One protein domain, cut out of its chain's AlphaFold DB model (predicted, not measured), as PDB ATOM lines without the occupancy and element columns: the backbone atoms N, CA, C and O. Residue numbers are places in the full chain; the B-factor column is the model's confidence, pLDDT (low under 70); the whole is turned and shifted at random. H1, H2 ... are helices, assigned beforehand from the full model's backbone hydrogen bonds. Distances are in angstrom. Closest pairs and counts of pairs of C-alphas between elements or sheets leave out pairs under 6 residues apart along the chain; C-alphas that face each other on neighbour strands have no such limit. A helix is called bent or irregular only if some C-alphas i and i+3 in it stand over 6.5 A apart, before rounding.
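Overview. This is residues 2 to 146 of the 288 residues of an uncharacterized protein of Legionella hackeliae (UniProt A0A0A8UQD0). The model is a short solenoid of helical hairpins stacked side by side and bent into an arc. H2, H4, H6, H8 and H10 make the inner row, each running the same way as the one before it, and H3, H5, H7, H9 and H11 run back on the outside of the arc. The short helix H1 sits at the H2 end, and its link to H2 loops out at the open side of the arc. The printed part has 145 residues with eleven named helices, H1 to H11 in chain order, and no named strand; the class is all helix. The whole is compact, with a radius of gyration of the C-alphas of 15.4 A and spans of 45 by 32 by 20 A.

Arrangement. H6, residues 64 to 77, and H8, residues 90 to 103, are both hubs, touching four other helices each. They touch closest at the C-alphas of Thr 72 and Gly 99, 4.3 A apart, and run the same way at a tilt of 37 degrees, only just steep. H10, residues 118 to 131, touches H8 at the C-alphas of Leu 102 and Gly 128, 4.5 A apart, the same way at 37 degrees, again only just steep. H4, residues 40 to 49, touches H6 at the C-alphas of Trp 49 and Gly 73, 4.0 A apart, the same way at a shallow tilt of 34 degrees, only just short of steep. H2, residues 17 to 23, touches H4 at the C-alphas of Ala 19 and Gly 46, 4.2 A apart. H5, residues 53 to 62, completes with H4 and H6 an up and down bundle, three helices each running against the one before; it touches residues 66 to 70 of H6 alone, closest at the C-alphas of Leu 60 and Leu 66, 6.5 A. H7, residues 80 to 86, forms hairpins with H6 and with H8, its closest C-alphas being those of Ile 83 to Ala 75, 6.1 A, and Phe 86 to Leu 92, 6.6 A. H9, residues 106 to 114, forms a hairpin with H10, closest at the C-alphas of Ala 112 and Gly 118, 5.5 A. H3, residues 27 to 35, touches H2, and H11, residues 135 to 142, touches H10. H1, residues 5 to 9, touches H2 only at the corner. H5 and H7 are apart, as are H7 and H9. Every O i to N i+4 pair is within hydrogen-bond range in H1, H2, H3, H4, H7, H9 and H11; the counts are 5 of 6 in H5, 8 of 10 in H6 and in H8, and 7 of 10 in H10.

Along the chain. H6, H8 and H10 are the longest helices, 14 residues each, measuring 20.3 A, 20.4 A and 20.5 A. They are irregular: C-alphas 65 and 68 are 7.6 A apart, 91 and 94 are 7.2 A apart, and 120 and 123 are 7.2 A apart. H5 measures 14.4 A, H4 14.2 A, H3 12.3 A and H9 11.9 A. H1 begins at C-alpha 5, (-12.206, 24.930, 117.598), and H11 ends at C-alpha 142, (0.586, 31.124, 88.185). H6 begins at C-alpha 64, (13.468, 21.179, 117.354).

Size, cuts and confidence. The two farthest C-alphas, those of Thr 2 and Arg 116, are 49.1 A apart. The printed part has no cut. The link from H1 to H2 is short, with 7 residues; the other links are tight. The mean pLDDT of the printed part is 95.6, and no printed residue is under 70.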
ATOM      1  N   THR A   2     -13.433  29.683 127.123       77.06
ATOM      2  CA  THR A   2     -12.843  28.621 126.296       77.06
ATOM      3  C   THR A   2     -13.045  28.984 124.833       77.06
ATOM      4  O   THR A   2     -14.183  29.255 124.444       77.06
ATOM      5  N   ILE A   3     -11.963  29.047 124.061       85.25
ATOM      6  CA  ILE A   3     -12.043  29.365 122.634       85.25
ATOM      7  C   ILE A   3     -12.540  28.131 121.880       85.25
ATOM      8  O   ILE A   3     -12.120  27.007 122.158       85.25
ATOM      9  N   SER A   4     -13.472  28.322 120.950       87.44
ATOM     10  CA  SER A   4     -13.969  27.218 120.131       87.44
ATOM     11  C   SER A   4     -12.926  26.741 119.115       87.44
ATOM     12  O   SER A   4     -12.089  27.514 118.645       87.44
ATOM     13  N   SER A   5     -13.023  25.473 118.699       86.31
ATOM     14  CA  SER A   5     -12.206  24.930 117.598       86.31
ATOM     15  C   SER A   5     -12.320  25.781 116.326       86.31
ATOM     16  O   SER A   5     -11.323  26.040 115.650       86.31
ATOM     17  N   TYR A   6     -13.524  26.288 116.050       90.00
ATOM     18  CA  TYR A   6     -13.792  27.203 114.946       90.00
ATOM     19  C   TYR A   6     -12.945  28.480 115.028       90.00
ATOM     20  O   TYR A   6     -12.252  28.817 114.074       90.00
ATOM     21  N   GLU A   7     -12.956  29.176 116.170       89.56
ATOM     22  CA  GLU A   7     -12.193  30.418 116.370       89.56
ATOM     23  C   GLU A   7     -10.676  30.186 116.323       89.56
ATOM     24  O   GLU A   7      -9.952  31.002 115.752       89.56
ATOM     25  N   LEU A   8     -10.193  29.067 116.876       90.06
ATOM     26  CA  LEU A   8      -8.774  28.698 116.827       90.06
ATOM     27  C   LEU A   8      -8.287  28.451 115.399       90.06
ATOM     28  O   LEU A   8      -7.156  28.807 115.064       90.06
ATOM     29  N   ASN A   9      -9.130  27.842 114.565       91.31
ATOM     30  CA  ASN A   9      -8.780  27.446 113.204       91.31
ATOM     31  C   ASN A   9      -9.251  28.435 112.132       91.31
ATOM     32  O   ASN A   9      -8.925  28.246 110.959       91.31
ATOM     33  N   TYR A  10      -9.984  29.486 112.511       93.00
ATOM     34  CA  TYR A  10     -10.359  30.555 111.596       93.00
ATOM     35  C   TYR A  10      -9.108  31.222 111.041       93.00
ATOM     36  O   TYR A  10      -8.254  31.709 111.789       93.00
ATOM     37  N   PHE A  11      -8.996  31.207 109.716       92.38
ATOM     38  CA  PHE A  11      -7.787  31.605 109.020       92.38
ATOM     39  C   PHE A  11      -8.046  32.890 108.237       92.38
ATOM     40  O   PHE A  11      -9.061  33.030 107.573       92.38
ATOM     41  N   TYR A  12      -7.150  33.864 108.312       88.69
ATOM     42  CA  TYR A  12      -7.302  35.137 107.619       88.69
ATOM     43  C   TYR A  12      -5.931  35.734 107.315       88.69
ATOM     44  O   TYR A  12      -5.059  35.761 108.182       88.69
ATOM     45  N   ASN A  13      -5.707  36.196 106.077       84.62
ATOM     46  CA  ASN A  13      -4.410  36.760 105.650       84.62
ATOM     47  C   ASN A  13      -3.195  35.841 105.932       84.62
ATOM     48  O   ASN A  13      -2.092  36.297 106.261       84.62
ATOM     49  N   GLY A  14      -3.390  34.526 105.808       83.38
ATOM     50  CA  GLY A  14      -2.330  33.553 106.044       83.38
ATOM     51  C   GLY A  14      -2.084  33.217 107.520       83.38
ATOM     52  O   GLY A  14      -1.028  32.669 107.824       83.38
ATOM     53  N   LEU A  15      -2.993  33.584 108.430       90.81
ATOM     54  CA  LEU A  15      -2.820  33.465 109.880       90.81
ATOM     55  C   LEU A  15      -4.052  32.866 110.538       90.81
ATOM     56  O   LEU A  15      -5.164  33.156 110.119       90.81
ATOM     57  N   ASN A  16      -3.858  32.138 111.633       94.19
ATOM     58  CA  ASN A  16      -4.908  31.888 112.615       94.19
ATOM     59  C   ASN A  16      -4.662  32.693 113.898       94.19
ATOM     60  O   ASN A  16      -3.693  33.454 114.005       94.19
ATOM     61  N   LEU A  17      -5.546  32.515 114.881       93.81
ATOM     62  CA  LEU A  17      -5.494  33.239 116.145       93.81
ATOM     63  C   LEU A  17      -4.179  33.005 116.909       93.81
ATOM     64  O   LEU A  17      -3.600  33.960 117.431       93.81
ATOM     65  N   THR A  18      -3.670  31.770 116.932       96.25
ATOM     66  CA  THR A  18      -2.406  31.422 117.603       96.25
ATOM     67  C   THR A  18      -1.221  32.141 116.972       96.25
ATOM     68  O   THR A  18      -0.466  32.810 117.680       96.25
ATOM     69  N   ALA A  19      -1.080  32.072 115.644       96.88
ATOM     70  CA  ALA A  19      -0.006  32.756 114.928       96.88
ATOM     71  C   ALA A  19      -0.061  34.277 115.126       96.88
ATOM     72  O   ALA A  19       0.970  34.903 115.373       96.88
ATOM     73  N   LYS A  20      -1.259  34.872 115.066       95.00
ATOM     74  CA  LYS A  20      -1.459  36.308 115.304       95.00
ATOM     75  C   LYS A  20      -1.049  36.713 116.724       95.00
ATOM     76  O   LYS A  20      -0.304  37.670 116.903       95.00
ATOM     77  N   THR A  21      -1.502  35.972 117.729       95.06
ATOM     78  CA  THR A  21      -1.218  36.272 119.143       95.06
ATOM     79  C   THR A  21       0.270  36.091 119.466       95.06
ATOM     80  O   THR A  21       0.857  36.889 120.197       95.06
ATOM     81  N   ALA A  22       0.915  35.094 118.852       97.88
ATOM     82  CA  ALA A  22       2.355  34.885 118.958       97.88
ATOM     83  C   ALA A  22       3.163  35.985 118.254       97.88
ATOM     84  O   ALA A  22       4.153  36.459 118.801       97.88
ATOM     85  N   TYR A  23       2.722  36.459 117.088       96.94
ATOM     86  CA  TYR A  23       3.317  37.632 116.439       96.94
ATOM     87  C   TYR A  23       3.308  38.868 117.355       96.94
ATOM     88  O   TYR A  23       4.290  39.604 117.418       96.94
ATOM     89  N   GLU A  24       2.244  39.055 118.139       95.69
ATOM     90  CA  GLU A  24       2.130  40.132 119.134       95.69
ATOM     91  C   GLU A  24       3.002  39.909 120.395       95.69
ATOM     92  O   GLU A  24       3.092  40.797 121.240       95.69
ATOM     93  N   GLY A  25       3.662  38.752 120.541       96.94
ATOM     94  CA  GLY A  25       4.567  38.451 121.661       96.94
ATOM     95  C   GLY A  25       3.866  38.098 122.975       96.94
ATOM     96  O   GLY A  25       4.502  38.060 124.029       96.94
ATOM     97  N   LYS A  26       2.558  37.835 122.934       96.81
ATOM     98  CA  LYS A  26       1.717  37.606 124.117       96.81
ATOM     99  C   LYS A  26       1.819  36.165 124.609       96.81
ATOM    100  O   LYS A  26       0.932  35.348 124.365       96.81
ATOM    101  N   LYS A  27       2.916  35.853 125.299       97.44
ATOM    102  CA  LYS A  27       3.248  34.487 125.726       97.44
ATOM    103  C   LYS A  27       2.119  33.789 126.479       97.44
ATOM    104  O   LYS A  27       1.761  32.670 126.131       97.44
ATOM    105  N   GLU A  28       1.565  34.439 127.493       97.06
ATOM    106  CA  GLU A  28       0.548  33.845 128.359       97.06
ATOM    107  C   GLU A  28      -0.755  33.567 127.597       97.06
ATOM    108  O   GLU A  28      -1.387  32.534 127.813       97.06
ATOM    109  N   GLU A  29      -1.137  34.454 126.672       95.88
ATOM    110  CA  GLU A  29      -2.304  34.241 125.809       95.88
ATOM    111  C   GLU A  29      -2.058  33.074 124.846       95.88
ATOM    112  O   GLU A  29      -2.917  32.211 124.707       95.88
ATOM    113  N   VAL A  30      -0.870  32.985 124.239       97.31
ATOM    114  CA  VAL A  30      -0.507  31.848 123.379       97.31
ATOM    115  C   VAL A  30      -0.524  30.535 124.152       97.31
ATOM    116  O   VAL A  30      -1.087  29.569 123.652       97.31
ATOM    117  N   ASP A  31       0.032  30.480 125.363       96.88
ATOM    118  CA  ASP A  31       0.013  29.263 126.183       96.88
ATOM    119  C   ASP A  31      -1.426  28.789 126.445       96.88
ATOM    120  O   ASP A  31      -1.711  27.591 126.370       96.88
ATOM    121  N   GLN A  32      -2.351  29.727 126.683       95.69
ATOM    122  CA  GLN A  32      -3.771  29.408 126.811       95.69
ATOM    123  C   GLN A  32      -4.360  28.882 125.494       95.69
ATOM    124  O   GLN A  32      -5.057  27.872 125.513       95.69
ATOM    125  N   LEU A  33      -4.048  29.505 124.351       95.50
ATOM    126  CA  LEU A  33      -4.503  29.033 123.035       95.50
ATOM    127  C   LEU A  33      -4.008  27.617 122.731       95.50
ATOM    128  O   LEU A  33      -4.770  26.803 122.218       95.50
ATOM    129  N   ILE A  34      -2.755  27.300 123.069       96.44
ATOM    130  CA  ILE A  34      -2.202  25.948 122.923       96.44
ATOM    131  C   ILE A  34      -2.941  24.964 123.836       96.44
ATOM    132  O   ILE A  34      -3.304  23.875 123.391       96.44
ATOM    133  N   SER A  35      -3.222  25.347 125.087       94.94
ATOM    134  CA  SER A  35      -4.021  24.526 126.007       94.94
ATOM    135  C   SER A  35      -5.445  24.280 125.499       94.94
ATOM    136  O   SER A  35      -6.015  23.231 125.796       94.94
ATOM    137  N   ASP A  36      -6.006  25.221 124.741       92.62
ATOM    138  CA  ASP A  36      -7.338  25.118 124.139       92.62
ATOM    139  C   ASP A  36      -7.329  24.335 122.805       92.62
ATOM    140  O   ASP A  36      -8.385  24.092 122.224       92.62
ATOM    141  N   GLY A  37      -6.159  23.888 122.327       92.81
ATOM    142  CA  GLY A  37      -6.008  23.056 121.125       92.81
ATOM    143  C   GLY A  37      -5.345  23.746 119.929       92.81
ATOM    144  O   GLY A  37      -5.259  23.154 118.853       92.81
ATOM    145  N   GLY A  38      -4.860  24.978 120.090       94.19
ATOM    146  CA  GLY A  38      -4.036  25.660 119.096       94.19
ATOM    147  C   GLY A  38      -2.715  24.925 118.832       94.19
ATOM    148  O   GLY A  38      -2.158  24.268 119.713       94.19
ATOM    149  N   ALA A  39      -2.180  25.038 117.614       95.88
ATOM    150  CA  ALA A  39      -0.955  24.334 117.250       95.88
ATOM    151  C   ALA A  39       0.309  25.102 117.667       95.88
ATOM    152  O   ALA A  39       0.482  26.281 117.357       95.88
ATOM    153  N   LEU A  40       1.261  24.399 118.289       98.06
ATOM    154  CA  LEU A  40       2.553  24.978 118.682       98.06
ATOM    155  C   LEU A  40       3.378  25.454 117.471       98.06
ATOM    156  O   LEU A  40       4.142  26.412 117.569       98.06
ATOM    157  N   ALA A  41       3.179  24.821 116.313       98.25
ATOM    158  CA  ALA A  41       3.765  25.232 115.042       98.25
ATOM    159  C   ALA A  41       3.361  26.664 114.636       98.25
ATOM    160  O   ALA A  41       4.212  27.444 114.204       98.25
ATOM    161  N   ASP A  42       2.092  27.037 114.841       98.06
ATOM    162  CA  ASP A  42       1.597  28.387 114.548       98.06
ATOM    163  C   ASP A  42       2.205  29.421 115.498       98.06
ATOM    164  O   ASP A  42       2.546  30.525 115.076       98.06
ATOM    165  N   ALA A  43       2.419  29.048 116.764       98.44
ATOM    166  CA  ALA A  43       3.122  29.890 117.725       98.44
ATOM    167  C   ALA A  43       4.593  30.104 117.328       98.44
ATOM    168  O   ALA A  43       5.064  31.240 117.314       98.44
ATOM    169  N   ALA A  44       5.316  29.039 116.956       98.75
ATOM    170  CA  ALA A  44       6.705  29.132 116.496       98.75
ATOM    171  C   ALA A  44       6.841  30.060 115.279       98.75
ATOM    172  O   ALA A  44       7.722  30.922 115.237       98.75
ATOM    173  N   TYR A  45       5.931  29.905 114.317       98.56
ATOM    174  CA  TYR A  45       5.826  30.768 113.151       98.56
ATOM    175  C   TYR A  45       5.534  32.229 113.528       98.56
ATOM    176  O   TYR A  45       6.262  33.128 113.106       98.56
ATOM    177  N   GLY A  46       4.502  32.465 114.344       97.88
ATOM    178  CA  GLY A  46       4.081  33.803 114.751       97.88
ATOM    179  C   GLY A  46       5.165  34.542 115.528       97.88
ATOM    180  O   GLY A  46       5.522  35.655 115.154       97.88
ATOM    181  N   TYR A  47       5.773  33.907 116.536       98.75
ATOM    182  CA  TYR A  47       6.877  34.506 117.291       98.75
ATOM    183  C   TYR A  47       8.071  34.849 116.406       98.75
ATOM    184  O   TYR A  47       8.674  35.901 116.590       98.75
ATOM    185  N   ALA A  48       8.420  33.988 115.449       98.75
ATOM    186  CA  ALA A  48       9.519  34.265 114.533       98.75
ATOM    187  C   ALA A  48       9.198  35.425 113.588       98.75
ATOM    188  O   ALA A  48      10.062  36.260 113.330       98.75
ATOM    189  N   TRP A  49       7.954  35.514 113.116       97.81
ATOM    190  CA  TRP A  49       7.516  36.637 112.297       97.81
ATOM    191  C   TRP A  49       7.473  37.958 113.079       97.81
ATOM    192  O   TRP A  49       7.837  38.996 112.537       97.81
ATOM    193  N   GLY A  50       7.097  37.916 114.361       97.31
ATOM    194  CA  GLY A  50       7.164  39.057 115.283       97.31
ATOM    195  C   GLY A  50       8.558  39.316 115.867       97.31
ATOM    196  O   GLY A  50       8.702  40.157 116.747       97.31
ATOM    197  N   GLU A  51       9.576  38.579 115.412       98.06
ATOM    198  CA  GLU A  51      10.973  38.677 115.855       98.06
ATOM    199  C   GLU A  51      11.200  38.454 117.367       98.06
ATOM    200  O   GLU A  51      12.199  38.883 117.948       98.06
ATOM    201  N   HIS A  52      10.325  37.685 118.021       98.50
ATOM    202  CA  HIS A  52      10.426  37.315 119.438       98.50
ATOM    203  C   HIS A  52      11.444  36.187 119.661       98.50
ATOM    204  O   HIS A  52      11.100  35.069 120.056       98.50
ATOM    205  N   HIS A  53      12.725  36.467 119.400       98.19
ATOM    206  CA  HIS A  53      13.803  35.470 119.332       98.19
ATOM    207  C   HIS A  53      13.904  34.547 120.551       98.19
ATOM    208  O   HIS A  53      14.125  33.345 120.394       98.19
ATOM    209  N   THR A  54      13.729  35.082 121.761       98.50
ATOM    210  CA  THR A  54      13.778  34.287 122.996       98.50
ATOM    211  C   THR A  54      12.630  33.281 123.066       98.50
ATOM    212  O   THR A  54      12.852  32.139 123.457       98.50
ATOM    213  N   LEU A  55      11.423  33.667 122.645       98.62
ATOM    214  CA  LEU A  55      10.257  32.779 122.642       98.62
ATOM    215  C   LEU A  55      10.403  31.689 121.578       98.62
ATOM    216  O   LEU A  55      10.166  30.518 121.870       98.62
ATOM    217  N   VAL A  56      10.903  32.044 120.390       98.69
ATOM    218  CA  VAL A  56      11.249  31.060 119.352       98.69
ATOM    219  C   VAL A  56      12.296  30.074 119.863       98.69
ATOM    220  O   VAL A  56      12.121  28.869 119.711       98.69
ATOM    221  N   LYS A  57      13.369  30.563 120.499       98.44
ATOM    222  CA  LYS A  57      14.417  29.702 121.056       98.44
ATOM    223  C   LYS A  57      13.848  28.729 122.087       98.44
ATOM    224  O   LYS A  57      14.144  27.546 122.008       98.44
ATOM    225  N   ASN A  58      13.006  29.204 123.004       98.25
ATOM    226  CA  ASN A  58      12.389  28.348 124.016       98.25
ATOM    227  C   ASN A  58      11.553  27.224 123.385       98.25
ATOM    228  O   ASN A  58      11.625  26.088 123.847       98.25
ATOM    229  N   ILE A  59      10.795  27.520 122.320       98.50
ATOM    230  CA  ILE A  59      10.052  26.491 121.582       98.50
ATOM    231  C   ILE A  59      11.019  25.508 120.923       98.50
ATOM    232  O   ILE A  59      10.855  24.310 121.103       98.50
ATOM    233  N   LEU A  60      12.031  25.983 120.194       98.44
ATOM    234  CA  LEU A  60      12.939  25.109 119.440       98.44
ATOM    235  C   LEU A  60      13.885  24.285 120.328       98.44
ATOM    236  O   LEU A  60      14.296  23.204 119.918       98.44
ATOM    237  N   ASP A  61      14.202  24.756 121.536       98.44
ATOM    238  CA  ASP A  61      14.951  23.980 122.531       98.44
ATOM    239  C   ASP A  61      14.145  22.751 122.997       98.44
ATOM    240  O   ASP A  61      14.723  21.696 123.255       98.44
ATOM    241  N   ALA A  62      12.817  22.879 123.100       98.25
ATOM    242  CA  ALA A  62      11.916  21.795 123.498       98.25
ATOM    243  C   ALA A  62      11.401  20.962 122.307       98.25
ATOM    244  O   ALA A  62      11.164  19.765 122.454       98.25
ATOM    245  N   HIS A  63      11.245  21.596 121.142       98.38
ATOM    246  CA  HIS A  63      10.592  21.081 119.937       98.38
ATOM    247  C   HIS A  63      11.393  21.442 118.671       98.38
ATOM    248  O   HIS A  63      10.963  22.278 117.863       98.38
ATOM    249  N   PRO A  64      12.590  20.856 118.480       98.12
ATOM    250  CA  PRO A  64      13.468  21.179 117.354       98.12
ATOM    251  C   PRO A  64      12.855  20.853 115.983       98.12
ATOM    252  O   PRO A  64      13.228  21.460 114.979       98.12
ATOM    253  N   GLU A  65      11.885  19.939 115.921       97.88
ATOM    254  CA  GLU A  65      11.126  19.603 114.713       97.88
ATOM    255  C   GLU A  65      10.318  20.783 114.144       97.88
ATOM    256  O   GLU A  65       9.947  20.761 112.973       97.88
ATOM    257  N   LEU A  66      10.074  21.835 114.935       98.50
ATOM    258  CA  LEU A  66       9.298  23.008 114.518       98.50
ATOM    259  C   LEU A  66      10.132  24.094 113.819       98.50
ATOM    260  O   LEU A  66       9.614  25.167 113.501       98.50
ATOM    261  N   ILE A  67      11.416  23.835 113.549       98.62
ATOM    262  CA  ILE A  67      12.339  24.817 112.965       98.62
ATOM    263  C   ILE A  67      11.851  25.396 111.629       98.62
ATOM    264  O   ILE A  67      12.011  26.592 111.398       98.62
ATOM    265  N   GLU A  68      11.201  24.606 110.771       98.56
ATOM    266  CA  GLU A  68      10.695  25.081 109.473       98.56
ATOM    267  C   GLU A  68       9.618  26.172 109.621       98.56
ATOM    268  O   GLU A  68       9.577  27.120 108.831       98.56
ATOM    269  N   TYR A  69       8.792  26.104 110.668       98.62
ATOM    270  CA  TYR A  69       7.780  27.124 110.959       98.62
ATOM    271  C   TYR A  69       8.433  28.436 111.399       98.62
ATOM    272  O   TYR A  69       8.101  29.500 110.875       98.62
ATOM    273  N   ALA A  70       9.427  28.358 112.286       98.69
ATOM    274  CA  ALA A  70      10.200  29.523 112.703       98.69
ATOM    275  C   ALA A  70      10.967  30.154 111.526       98.69
ATOM    276  O   ALA A  70      10.952  31.371 111.350       98.69
ATOM    277  N   VAL A  71      11.595  29.340 110.672       98.81
ATOM    278  CA  VAL A  71      12.298  29.805 109.463       98.81
ATOM    279  C   VAL A  71      11.344  30.539 108.524       98.81
ATOM    280  O   VAL A  71      11.678  31.620 108.042       98.81
ATOM    281  N   THR A  72      10.149  29.985 108.303       98.69
ATOM    282  CA  THR A  72       9.102  30.632 107.501       98.69
ATOM    283  C   THR A  72       8.730  31.994 108.091       98.69
ATOM    284  O   THR A  72       8.623  32.972 107.352       98.69
ATOM    285  N   GLY A  73       8.569  32.079 109.417       98.25
ATOM    286  CA  GLY A  73       8.257  33.325 110.119       98.25
ATOM    287  C   GLY A  73       9.351  34.382 109.958       98.25
ATOM    288  O   GLY A  73       9.064  35.496 109.528       98.25
ATOM    289  N   TYR A  74      10.616  34.024 110.192       98.69
ATOM    290  CA  TYR A  74      11.745  34.948 110.011       98.69
ATOM    291  C   TYR A  74      11.938  35.394 108.559       98.69
ATOM    292  O   TYR A  74      12.271  36.553 108.313       98.69
ATOM    293  N   ALA A  75      11.724  34.496 107.593       98.56
ATOM    294  CA  ALA A  75      11.755  34.851 106.180       98.56
ATOM    295  C   ALA A  75      10.619  35.815 105.821       98.56
ATOM    296  O   ALA A  75      10.869  36.793 105.120       98.56
ATOM    297  N   ARG A  76       9.408  35.605 106.361       97.69
ATOM    298  CA  ARG A  76       8.292  36.550 106.201       97.69
ATOM    299  C   ARG A  76       8.584  37.909 106.849       97.69
ATOM    300  O   ARG A  76       8.179  38.929 106.307       97.69
ATOM    301  N   ALA A  77       9.292  37.931 107.980       97.19
ATOM    302  CA  ALA A  77       9.732  39.162 108.647       97.19
ATOM    303  C   ALA A  77      10.826  39.918 107.873       97.19
ATOM    304  O   ALA A  77      11.093  41.080 108.162       97.19
ATOM    305  N   GLY A  78      11.511  39.265 106.928       97.56
ATOM    306  CA  GLY A  78      12.699  39.835 106.292       97.56
ATOM    307  C   GLY A  78      13.910  39.926 107.232       97.56
ATOM    308  O   GLY A  78      14.829  40.709 106.974       97.56
ATOM    309  N   ASN A  79      13.952  39.129 108.311       98.00
ATOM    310  CA  ASN A  79      15.050  39.154 109.280       98.00
ATOM    311  C   ASN A  79      16.350  38.629 108.638       98.00
ATOM    312  O   ASN A  79      16.584  37.424 108.520       98.00
ATOM    313  N   LYS A  80      17.212  39.558 108.209       97.25
ATOM    314  CA  LYS A  80      18.421  39.263 107.420       97.25
ATOM    315  C   LYS A  80      19.405  38.346 108.143       97.25
ATOM    316  O   LYS A  80      20.035  37.518 107.489       97.25
ATOM    317  N   GLU A  81      19.540  38.487 109.460       97.50
ATOM    318  CA  GLU A  81      20.453  37.667 110.261       97.50
ATOM    319  C   GLU A  81      20.009  36.202 110.253       97.50
ATOM    320  O   GLU A  81      20.780  35.323 109.860       97.50
ATOM    321  N   LYS A  82      18.741  35.944 110.587       97.88
ATOM    322  CA  LYS A  82      18.176  34.592 110.607       97.88
ATOM    323  C   LYS A  82      18.074  33.982 109.216       97.88
ATOM    324  O   LYS A  82      18.386  32.807 109.040       97.88
ATOM    325  N   ILE A  83      17.742  34.771 108.196       97.81
ATOM    326  CA  ILE A  83      17.788  34.316 106.799       97.81
ATOM    327  C   ILE A  83      19.213  33.877 106.418       97.81
ATOM    328  O   ILE A  83      19.398  32.802 105.840       97.81
ATOM    329  N   ALA A  84      20.240  34.659 106.761       97.19
ATOM    330  CA  ALA A  84      21.633  34.310 106.476       97.19
ATOM    331  C   ALA A  84      22.099  33.067 107.258       97.19
ATOM    332  O   ALA A  84      22.865  32.257 106.732       97.19
ATOM    333  N   GLU A  85      21.620  32.889 108.490       96.12
ATOM    334  CA  GLU A  85      21.848  31.689 109.298       96.12
ATOM    335  C   GLU A  85      21.253  30.441 108.624       96.12
ATOM    336  O   GLU A  85      21.974  29.473 108.357       96.12
ATOM    337  N   PHE A  86      19.962  30.476 108.285       96.81
ATOM    338  CA  PHE A  86      19.230  29.310 107.783       96.81
ATOM    339  C   PHE A  86      19.477  28.999 106.307       96.81
ATOM    340  O   PHE A  86      19.400  27.838 105.912       96.81
ATOM    341  N   SER A  87      19.852  29.986 105.488       94.44
ATOM    342  CA  SER A  87      20.143  29.783 104.053       94.44
ATOM    343  C   SER A  87      21.298  28.813 103.778       94.44
ATOM    344  O   SER A  87      21.407  28.272 102.675       94.44
ATOM    345  N   LYS A  88      22.136  28.546 104.786       94.69
ATOM    346  CA  LYS A  88      23.221  27.556 104.737       94.69
ATOM    347  C   LYS A  88      22.719  26.108 104.801       94.69
ATOM    348  O   LYS A  88      23.488  25.195 104.514       94.69
ATOM    349  N   GLN A  89      21.457  25.885 105.172       96.19
ATOM    350  CA  GLN A  89      20.872  24.561 105.365       96.19
ATOM    351  C   GLN A  89      19.909  24.235 104.217       96.19
ATOM    352  O   GLN A  89      18.830  24.814 104.115       96.19
ATOM    353  N   GLU A  90      20.274  23.285 103.348       94.06
ATOM    354  CA  GLU A  90      19.462  22.931 102.167       94.06
ATOM    355  C   GLU A  90      18.040  22.482 102.538       94.06
ATOM    356  O   GLU A  90      17.091  22.842 101.843       94.06
ATOM    357  N   ALA A  91      17.886  21.753 103.650       96.38
ATOM    358  CA  ALA A  91      16.591  21.269 104.132       96.38
ATOM    359  C   ALA A  91      15.599  22.411 104.420       96.38
ATOM    360  O   ALA A  91      14.406  22.256 104.193       96.38
ATOM    361  N   LEU A  92      16.090  23.590 104.819       97.75
ATOM    362  CA  LEU A  92      15.253  24.729 105.208       97.75
ATOM    363  C   LEU A  92      14.890  25.650 104.035       97.75
ATOM    364  O   LEU A  92      14.180  26.640 104.217       97.75
ATOM    365  N   LYS A  93      15.351  25.356 102.809       97.00
ATOM    366  CA  LYS A  93      15.104  26.237 101.657       97.00
ATOM    367  C   LYS A  93      13.632  26.339 101.274       97.00
ATOM    368  O   LYS A  93      13.206  27.418 100.885       97.00
ATOM    369  N   HIS A  94      12.863  25.255 101.392       97.94
ATOM    370  CA  HIS A  94      11.421  25.306 101.132       97.94
ATOM    371  C   HIS A  94      10.718  26.260 102.113       97.94
ATOM    372  O   HIS A  94       9.972  27.133 101.677       97.94
ATOM    373  N   ALA A  95      11.049  26.183 103.408       98.50
ATOM    374  CA  ALA A  95      10.529  27.091 104.432       98.50
ATOM    375  C   ALA A  95      10.919  28.562 104.187       98.50
ATOM    376  O   ALA A  95      10.068  29.448 104.253       98.50
ATOM    377  N   LEU A  96      12.185  28.829 103.837       98.44
ATOM    378  CA  LEU A  96      12.641  30.180 103.483       98.44
ATOM    379  C   LEU A  96      11.858  30.745 102.295       98.44
ATOM    380  O   LEU A  96      11.333  31.852 102.369       98.44
ATOM    381  N   VAL A  97      11.761  29.977 101.207       98.56
ATOM    382  CA  VAL A  97      11.086  30.427  99.985       98.56
ATOM    383  C   VAL A  97       9.592  30.638 100.218       98.56
ATOM    384  O   VAL A  97       9.040  31.629  99.740       98.56
ATOM    385  N   TYR A  98       8.948  29.768 100.998       98.50
ATOM    386  CA  TYR A  98       7.563  29.968 101.408       98.50
ATOM    387  C   TYR A  98       7.391  31.258 102.227       98.50
ATOM    388  O   TYR A  98       6.473  32.033 101.966       98.50
ATOM    389  N   GLY A  99       8.308  31.548 103.157       98.31
ATOM    390  CA  GLY A  99       8.308  32.797 103.922       98.31
ATOM    391  C   GLY A  99       8.502  34.046 103.053       98.31
ATOM    392  O   GLY A  99       7.752  35.009 103.205       98.31
ATOM    393  N   PHE A 100       9.422  34.016 102.081       98.50
ATOM    394  CA  PHE A 100       9.592  35.103 101.104       98.50
ATOM    395  C   PHE A 100       8.335  35.323 100.260       98.50
ATOM    396  O   PHE A 100       7.949  36.460 100.002       98.50
ATOM    397  N   ALA A 101       7.660  34.241  99.875       98.19
ATOM    398  CA  ALA A 101       6.398  34.303  99.153       98.19
ATOM    399  C   ALA A 101       5.262  34.904  99.988       98.19
ATOM    400  O   ALA A 101       4.479  35.689  99.465       98.19
ATOM    401  N   LEU A 102       5.194  34.600 101.287       97.38
ATOM    402  CA  LEU A 102       4.260  35.261 102.204       97.38
ATOM    403  C   LEU A 102       4.578  36.754 102.385       97.38
ATOM    404  O   LEU A 102       3.660  37.549 102.575       97.38
ATOM    405  N   ALA A 103       5.855  37.146 102.325       96.44
ATOM    406  CA  ALA A 103       6.274  38.550 102.361       96.44
ATOM    407  C   ALA A 103       6.057  39.292 101.034       96.44
ATOM    408  O   ALA A 103       6.034  40.517 101.028       96.44
ATOM    409  N   GLY A 104       5.901  38.573  99.918       96.62
ATOM    410  CA  GLY A 104       5.879  39.184  98.588       96.62
ATOM    411  C   GLY A 104       7.255  39.684  98.148       96.62
ATOM    412  O   GLY A 104       7.342  40.570  97.302       96.62
ATOM    413  N   ASP A 105       8.338  39.127  98.704       97.44
ATOM    414  CA  ASP A 105       9.708  39.504  98.350       97.44
ATOM    415  C   ASP A 105      10.055  38.968  96.956       97.44
ATOM    416  O   ASP A 105      10.624  37.886  96.777       97.44
ATOM    417  N   GLU A 106       9.684  39.744  95.938       96.88
ATOM    418  CA  GLU A 106       9.896  39.405  94.534       96.88
ATOM    419  C   GLU A 106      11.375  39.153  94.221       96.88
ATOM    420  O   GLU A 106      11.697  38.285  93.405       96.88
ATOM    421  N   THR A 107      12.288  39.857  94.897       96.88
ATOM    422  CA  THR A 107      13.730  39.690  94.686       96.88
ATOM    423  C   THR A 107      14.163  38.288  95.099       96.88
ATOM    424  O   THR A 107      14.784  37.575  94.303       96.88
ATOM    425  N   GLN A 108      13.794  37.855  96.305       97.75
ATOM    426  CA  GLN A 108      14.145  36.524  96.799       97.75
ATOM    427  C   GLN A 108      13.401  35.412  96.055       97.75
ATOM    428  O   GLN A 108      13.987  34.370  95.755       97.75
ATOM    429  N   ILE A 109      12.139  35.638  95.686       97.62
ATOM    430  CA  ILE A 109      11.350  34.701  94.875       97.62
ATOM    431  C   ILE A 109      12.020  34.476  93.516       97.62
ATOM    432  O   ILE A 109      12.239  33.333  93.108       97.62
ATOM    433  N   ARG A 110      12.404  35.551  92.816       96.88
ATOM    434  CA  ARG A 110      13.102  35.451  91.526       96.88
ATOM    435  C   ARG A 110      14.472  34.803  91.678       96.88
ATOM    436  O   ARG A 110      14.838  33.978  90.841       96.88
ATOM    437  N   ALA A 111      15.212  35.114  92.742       96.44
ATOM    438  CA  ALA A 111      16.482  34.457  93.034       96.44
ATOM    439  C   ALA A 111      16.306  32.938  93.227       96.44
ATOM    440  O   ALA A 111      17.062  32.156  92.649       96.44
ATOM    441  N   ALA A 112      15.276  32.512  93.966       96.56
ATOM    442  CA  ALA A 112      14.963  31.101  94.177       96.56
ATOM    443  C   ALA A 112      14.566  30.385  92.877       96.56
ATOM    444  O   ALA A 112      15.040  29.277  92.623       96.56
ATOM    445  N   LEU A 113      13.747  31.018  92.030       95.94
ATOM    446  CA  LEU A 113      13.330  30.458  90.739       95.94
ATOM    447  C   LEU A 113      14.485  30.354  89.733       95.94
ATOM    448  O   LEU A 113      14.552  29.378  88.987       95.94
ATOM    449  N   ASN A 114      15.407  31.320  89.741       96.56
ATOM    450  CA  ASN A 114      16.572  31.349  88.852       96.56
ATOM    451  C   ASN A 114      17.721  30.440  89.320       96.56
ATOM    452  O   ASN A 114      18.665  30.199  88.564       96.56
ATOM    453  N   ALA A 115      17.669  29.925  90.552       95.06
ATOM    454  CA  ALA A 115      18.634  28.949  91.032       95.06
ATOM    455  C   ALA A 115      18.544  27.635  90.235       95.06
ATOM    456  O   ALA A 115      17.519  27.289  89.640       95.06
ATOM    457  N   ARG A 116      19.622  26.841  90.252       93.56
ATOM    458  CA  ARG A 116      19.624  25.512  89.624       93.56
ATOM    459  C   ARG A 116      18.496  24.658  90.220       93.56
ATOM    460  O   ARG A 116      18.476  24.423  91.424       93.56
ATOM    461  N   ASN A 117      17.601  24.159  89.365       92.25
ATOM    462  CA  ASN A 117      16.385  23.423  89.744       92.25
ATOM    463  C   ASN A 117      15.388  24.237  90.598       92.25
ATOM    464  O   ASN A 117      14.621  23.654  91.361       92.25
ATOM    465  N   GLY A 118      15.377  25.569  90.467       93.31
ATOM    466  CA  GLY A 118      14.523  26.479  91.239       93.31
ATOM    467  C   GLY A 118      13.017  26.301  91.022       93.31
ATOM    468  O   GLY A 118      12.219  26.611  91.904       93.31
ATOM    469  N   THR A 119      12.606  25.701  89.901       93.75
ATOM    470  CA  THR A 119      11.195  25.392  89.606       93.75
ATOM    471  C   THR A 119      10.548  24.462  90.633       93.75
ATOM    472  O   THR A 119       9.325  24.472  90.765       93.75
ATOM    473  N   LYS A 120      11.342  23.703  91.407       95.44
ATOM    474  CA  LYS A 120      10.842  22.877  92.518       95.44
ATOM    475  C   LYS A 120      10.174  23.700  93.627       95.44
ATOM    476  O   LYS A 120       9.350  23.152  94.346       95.44
ATOM    477  N   TYR A 121      10.510  24.987  93.745       96.94
ATOM    478  CA  TYR A 121       9.947  25.895  94.746       96.94
ATOM    479  C   TYR A 121       8.675  26.611  94.279       96.94
ATOM    480  O   TYR A 121       8.014  27.270  95.077       96.94
ATOM    481  N   LEU A 122       8.309  26.497  92.997       96.38
ATOM    482  CA  LEU A 122       7.135  27.178  92.447       96.38
ATOM    483  C   LEU A 122       5.819  26.859  93.194       96.38
ATOM    484  O   LEU A 122       5.044  27.791  93.403       96.38
ATOM    485  N   PRO A 123       5.555  25.616  93.655       96.94
ATOM    486  CA  PRO A 123       4.373  25.324  94.469       96.94
ATOM    487  C   PRO A 123       4.319  26.128  95.773       96.94
ATOM    488  O   PRO A 123       3.268  26.675  96.101       96.94
ATOM    489  N   ASP A 124       5.442  26.236  96.489       97.75
ATOM    490  CA  ASP A 124       5.519  26.985  97.747       97.75
ATOM    491  C   ASP A 124       5.356  28.482  97.497       97.75
ATOM    492  O   ASP A 124       4.611  29.152  98.207       97.75
ATOM    493  N   ILE A 125       5.976  28.993  96.430       98.25
ATOM    494  CA  ILE A 125       5.837  30.394  96.020       98.25
ATOM    495  C   ILE A 125       4.370  30.729  95.743       98.25
ATOM    496  O   ILE A 125       3.829  31.674  96.311       98.25
ATOM    497  N   ILE A 126       3.701  29.924  94.916       98.06
ATOM    498  CA  ILE A 126       2.290  30.124  94.571       98.06
ATOM    499  C   ILE A 126       1.407  30.053  95.818       98.06
ATOM    500  O   ILE A 126       0.550  30.912  96.012       98.06
ATOM    501  N   LYS A 127       1.638  29.067  96.694       97.81
ATOM    502  CA  LYS A 127       0.896  28.925  97.951       97.81
ATOM    503  C   LYS A 127       1.076  30.144  98.861       97.81
ATOM    504  O   LYS A 127       0.090  30.621  99.423       97.81
ATOM    505  N   GLY A 128       2.304  30.639  99.016       97.62
ATOM    506  CA  GLY A 128       2.618  31.773  99.889       97.62
ATOM    507  C   GLY A 128       2.012  33.074  99.374       97.62
ATOM    508  O   GLY A 128       1.280  33.738 100.107       97.62
ATOM    509  N   LEU A 129       2.214  33.376  98.086       97.81
ATOM    510  CA  LEU A 129       1.642  34.560  97.440       97.81
ATOM    511  C   LEU A 129       0.110  34.557  97.502       97.81
ATOM    512  O   LEU A 129      -0.496  35.579  97.812       97.81
ATOM    513  N   ALA A 130      -0.518  33.400  97.264       97.81
ATOM    514  CA  ALA A 130      -1.965  33.248  97.371       97.81
ATOM    515  C   ALA A 130      -2.475  33.419  98.805       97.81
ATOM    516  O   ALA A 130      -3.504  34.053  99.002       97.81
ATOM    517  N   SER A 131      -1.760  32.903  99.809       97.06
ATOM    518  CA  SER A 131      -2.176  33.012 101.217       97.06
ATOM    519  C   SER A 131      -2.083  34.445 101.754       97.06
ATOM    520  O   SER A 131      -2.882  34.852 102.598       97.06
ATOM    521  N   ALA A 132      -1.120  35.226 101.258       95.38
ATOM    522  CA  ALA A 132      -0.866  36.602 101.685       95.38
ATOM    523  C   ALA A 132      -1.410  37.674 100.718       95.38
ATOM    524  O   ALA A 132      -1.115  38.852 100.887       95.38
ATOM    525  N   ASN A 133      -2.223  37.282  99.732       96.44
ATOM    526  CA  ASN A 133      -2.868  38.179  98.767       96.44
ATOM    527  C   ASN A 133      -1.911  39.023  97.894       96.44
ATOM    528  O   ASN A 133      -2.232  40.146  97.503       96.44
ATOM    529  N   HIS A 134      -0.755  38.474  97.515       96.25
ATOM    530  CA  HIS A 134       0.181  39.111  96.574       96.25
ATOM    531  C   HIS A 134      -0.280  38.924  95.123       96.25
ATOM    532  O   HIS A 134       0.354  38.226  94.329       96.25
ATOM    533  N   MET A 135      -1.436  39.509  94.797       95.56
ATOM    534  CA  MET A 135      -2.213  39.241  93.581       95.56
ATOM    535  C   MET A 135      -1.420  39.423  92.284       95.56
ATOM    536  O   MET A 135      -1.393  38.511  91.464       95.56
ATOM    537  N   GLU A 136      -0.774  40.574  92.084       94.75
ATOM    538  CA  GLU A 136      -0.086  40.883  90.822       94.75
ATOM    539  C   GLU A 136       1.034  39.876  90.531       94.75
ATOM    540  O   GLU A 136       1.066  39.248  89.469       94.75
ATOM    541  N   LEU A 137       1.915  39.653  91.510       95.38
ATOM    542  CA  LEU A 137       3.008  38.696  91.379       95.38
ATOM    543  C   LEU A 137       2.490  37.258  91.235       95.38
ATOM    544  O   LEU A 137       3.025  36.494  90.430       95.38
ATOM    545  N   LEU A 138       1.430  36.891  91.966       96.81
ATOM    546  CA  LEU A 138       0.806  35.575  91.844       96.81
ATOM    547  C   LEU A 138       0.268  35.334  90.436       96.81
ATOM    548  O   LEU A 138       0.573  34.297  89.857       96.81
ATOM    549  N   LEU A 139      -0.522  36.259  89.887       94.50
ATOM    550  CA  LEU A 139      -1.129  36.093  88.564       94.50
ATOM    551  C   LEU A 139      -0.051  35.975  87.478       94.50
ATOM    552  O   LEU A 139      -0.156  35.110  86.611       94.50
ATOM    553  N   ASN A 140       1.032  36.750  87.589       92.06
ATOM    554  CA  ASN A 140       2.176  36.664  86.681       92.06
ATOM    555  C   ASN A 140       2.900  35.305  86.739       92.06
ATOM    556  O   ASN A 140       3.400  34.832  85.719       92.06
ATOM    557  N   LEU A 141       2.976  34.672  87.915       91.69
ATOM    558  CA  LEU A 141       3.686  33.399  88.109       91.69
ATOM    559  C   LEU A 141       2.805  32.160  87.918       91.69
ATOM    560  O   LEU A 141       3.306  31.110  87.519       91.69
ATOM    561  N   ALA A 142       1.514  32.248  88.236       86.75
ATOM    562  CA  ALA A 142       0.586  31.124  88.185       86.75
ATOM    563  C   ALA A 142       0.031  30.876  86.775       86.75
ATOM    564  O   ALA A 142      -0.397  29.750  86.491       86.75
ATOM    565  N   MET A 143       0.064  31.882  85.892       78.88
ATOM    566  CA  MET A 143      -0.458  31.798  84.527       78.88
ATOM    567  C   MET A 143       0.091  30.576  83.779       78.88
ATOM    568  O   MET A 143       1.293  30.325  83.748       78.88
ATOM    569  N   SER A 144      -0.815  29.783  83.199       73.81
ATOM    570  CA  SER A 144      -0.497  28.557  82.449       73.81
ATOM    571  C   SER A 144       0.263  27.474  83.230       73.81
ATOM    572  O   SER A 144       0.779  26.529  82.630       73.81
ATOM    573  N   THR A 145       0.317  27.554  84.562       88.12
ATOM    574  CA  THR A 145       0.919  26.501  85.388       88.12
ATOM    575  C   THR A 145      -0.116  25.464  85.811       88.12
ATOM    576  O   THR A 145      -1.304  25.740  85.953       88.12
ATOM    577  N   LYS A 146       0.340  24.249  86.122       92.56
ATOM    578  CA  LYS A 146      -0.505  23.207  86.732       92.56
ATOM    579  C   LYS A 146      -0.833  23.457  88.214       92.56
ATOM    580  O   LYS A 146      -1.434  22.601  88.854       92.56
TER     581      LYS A 146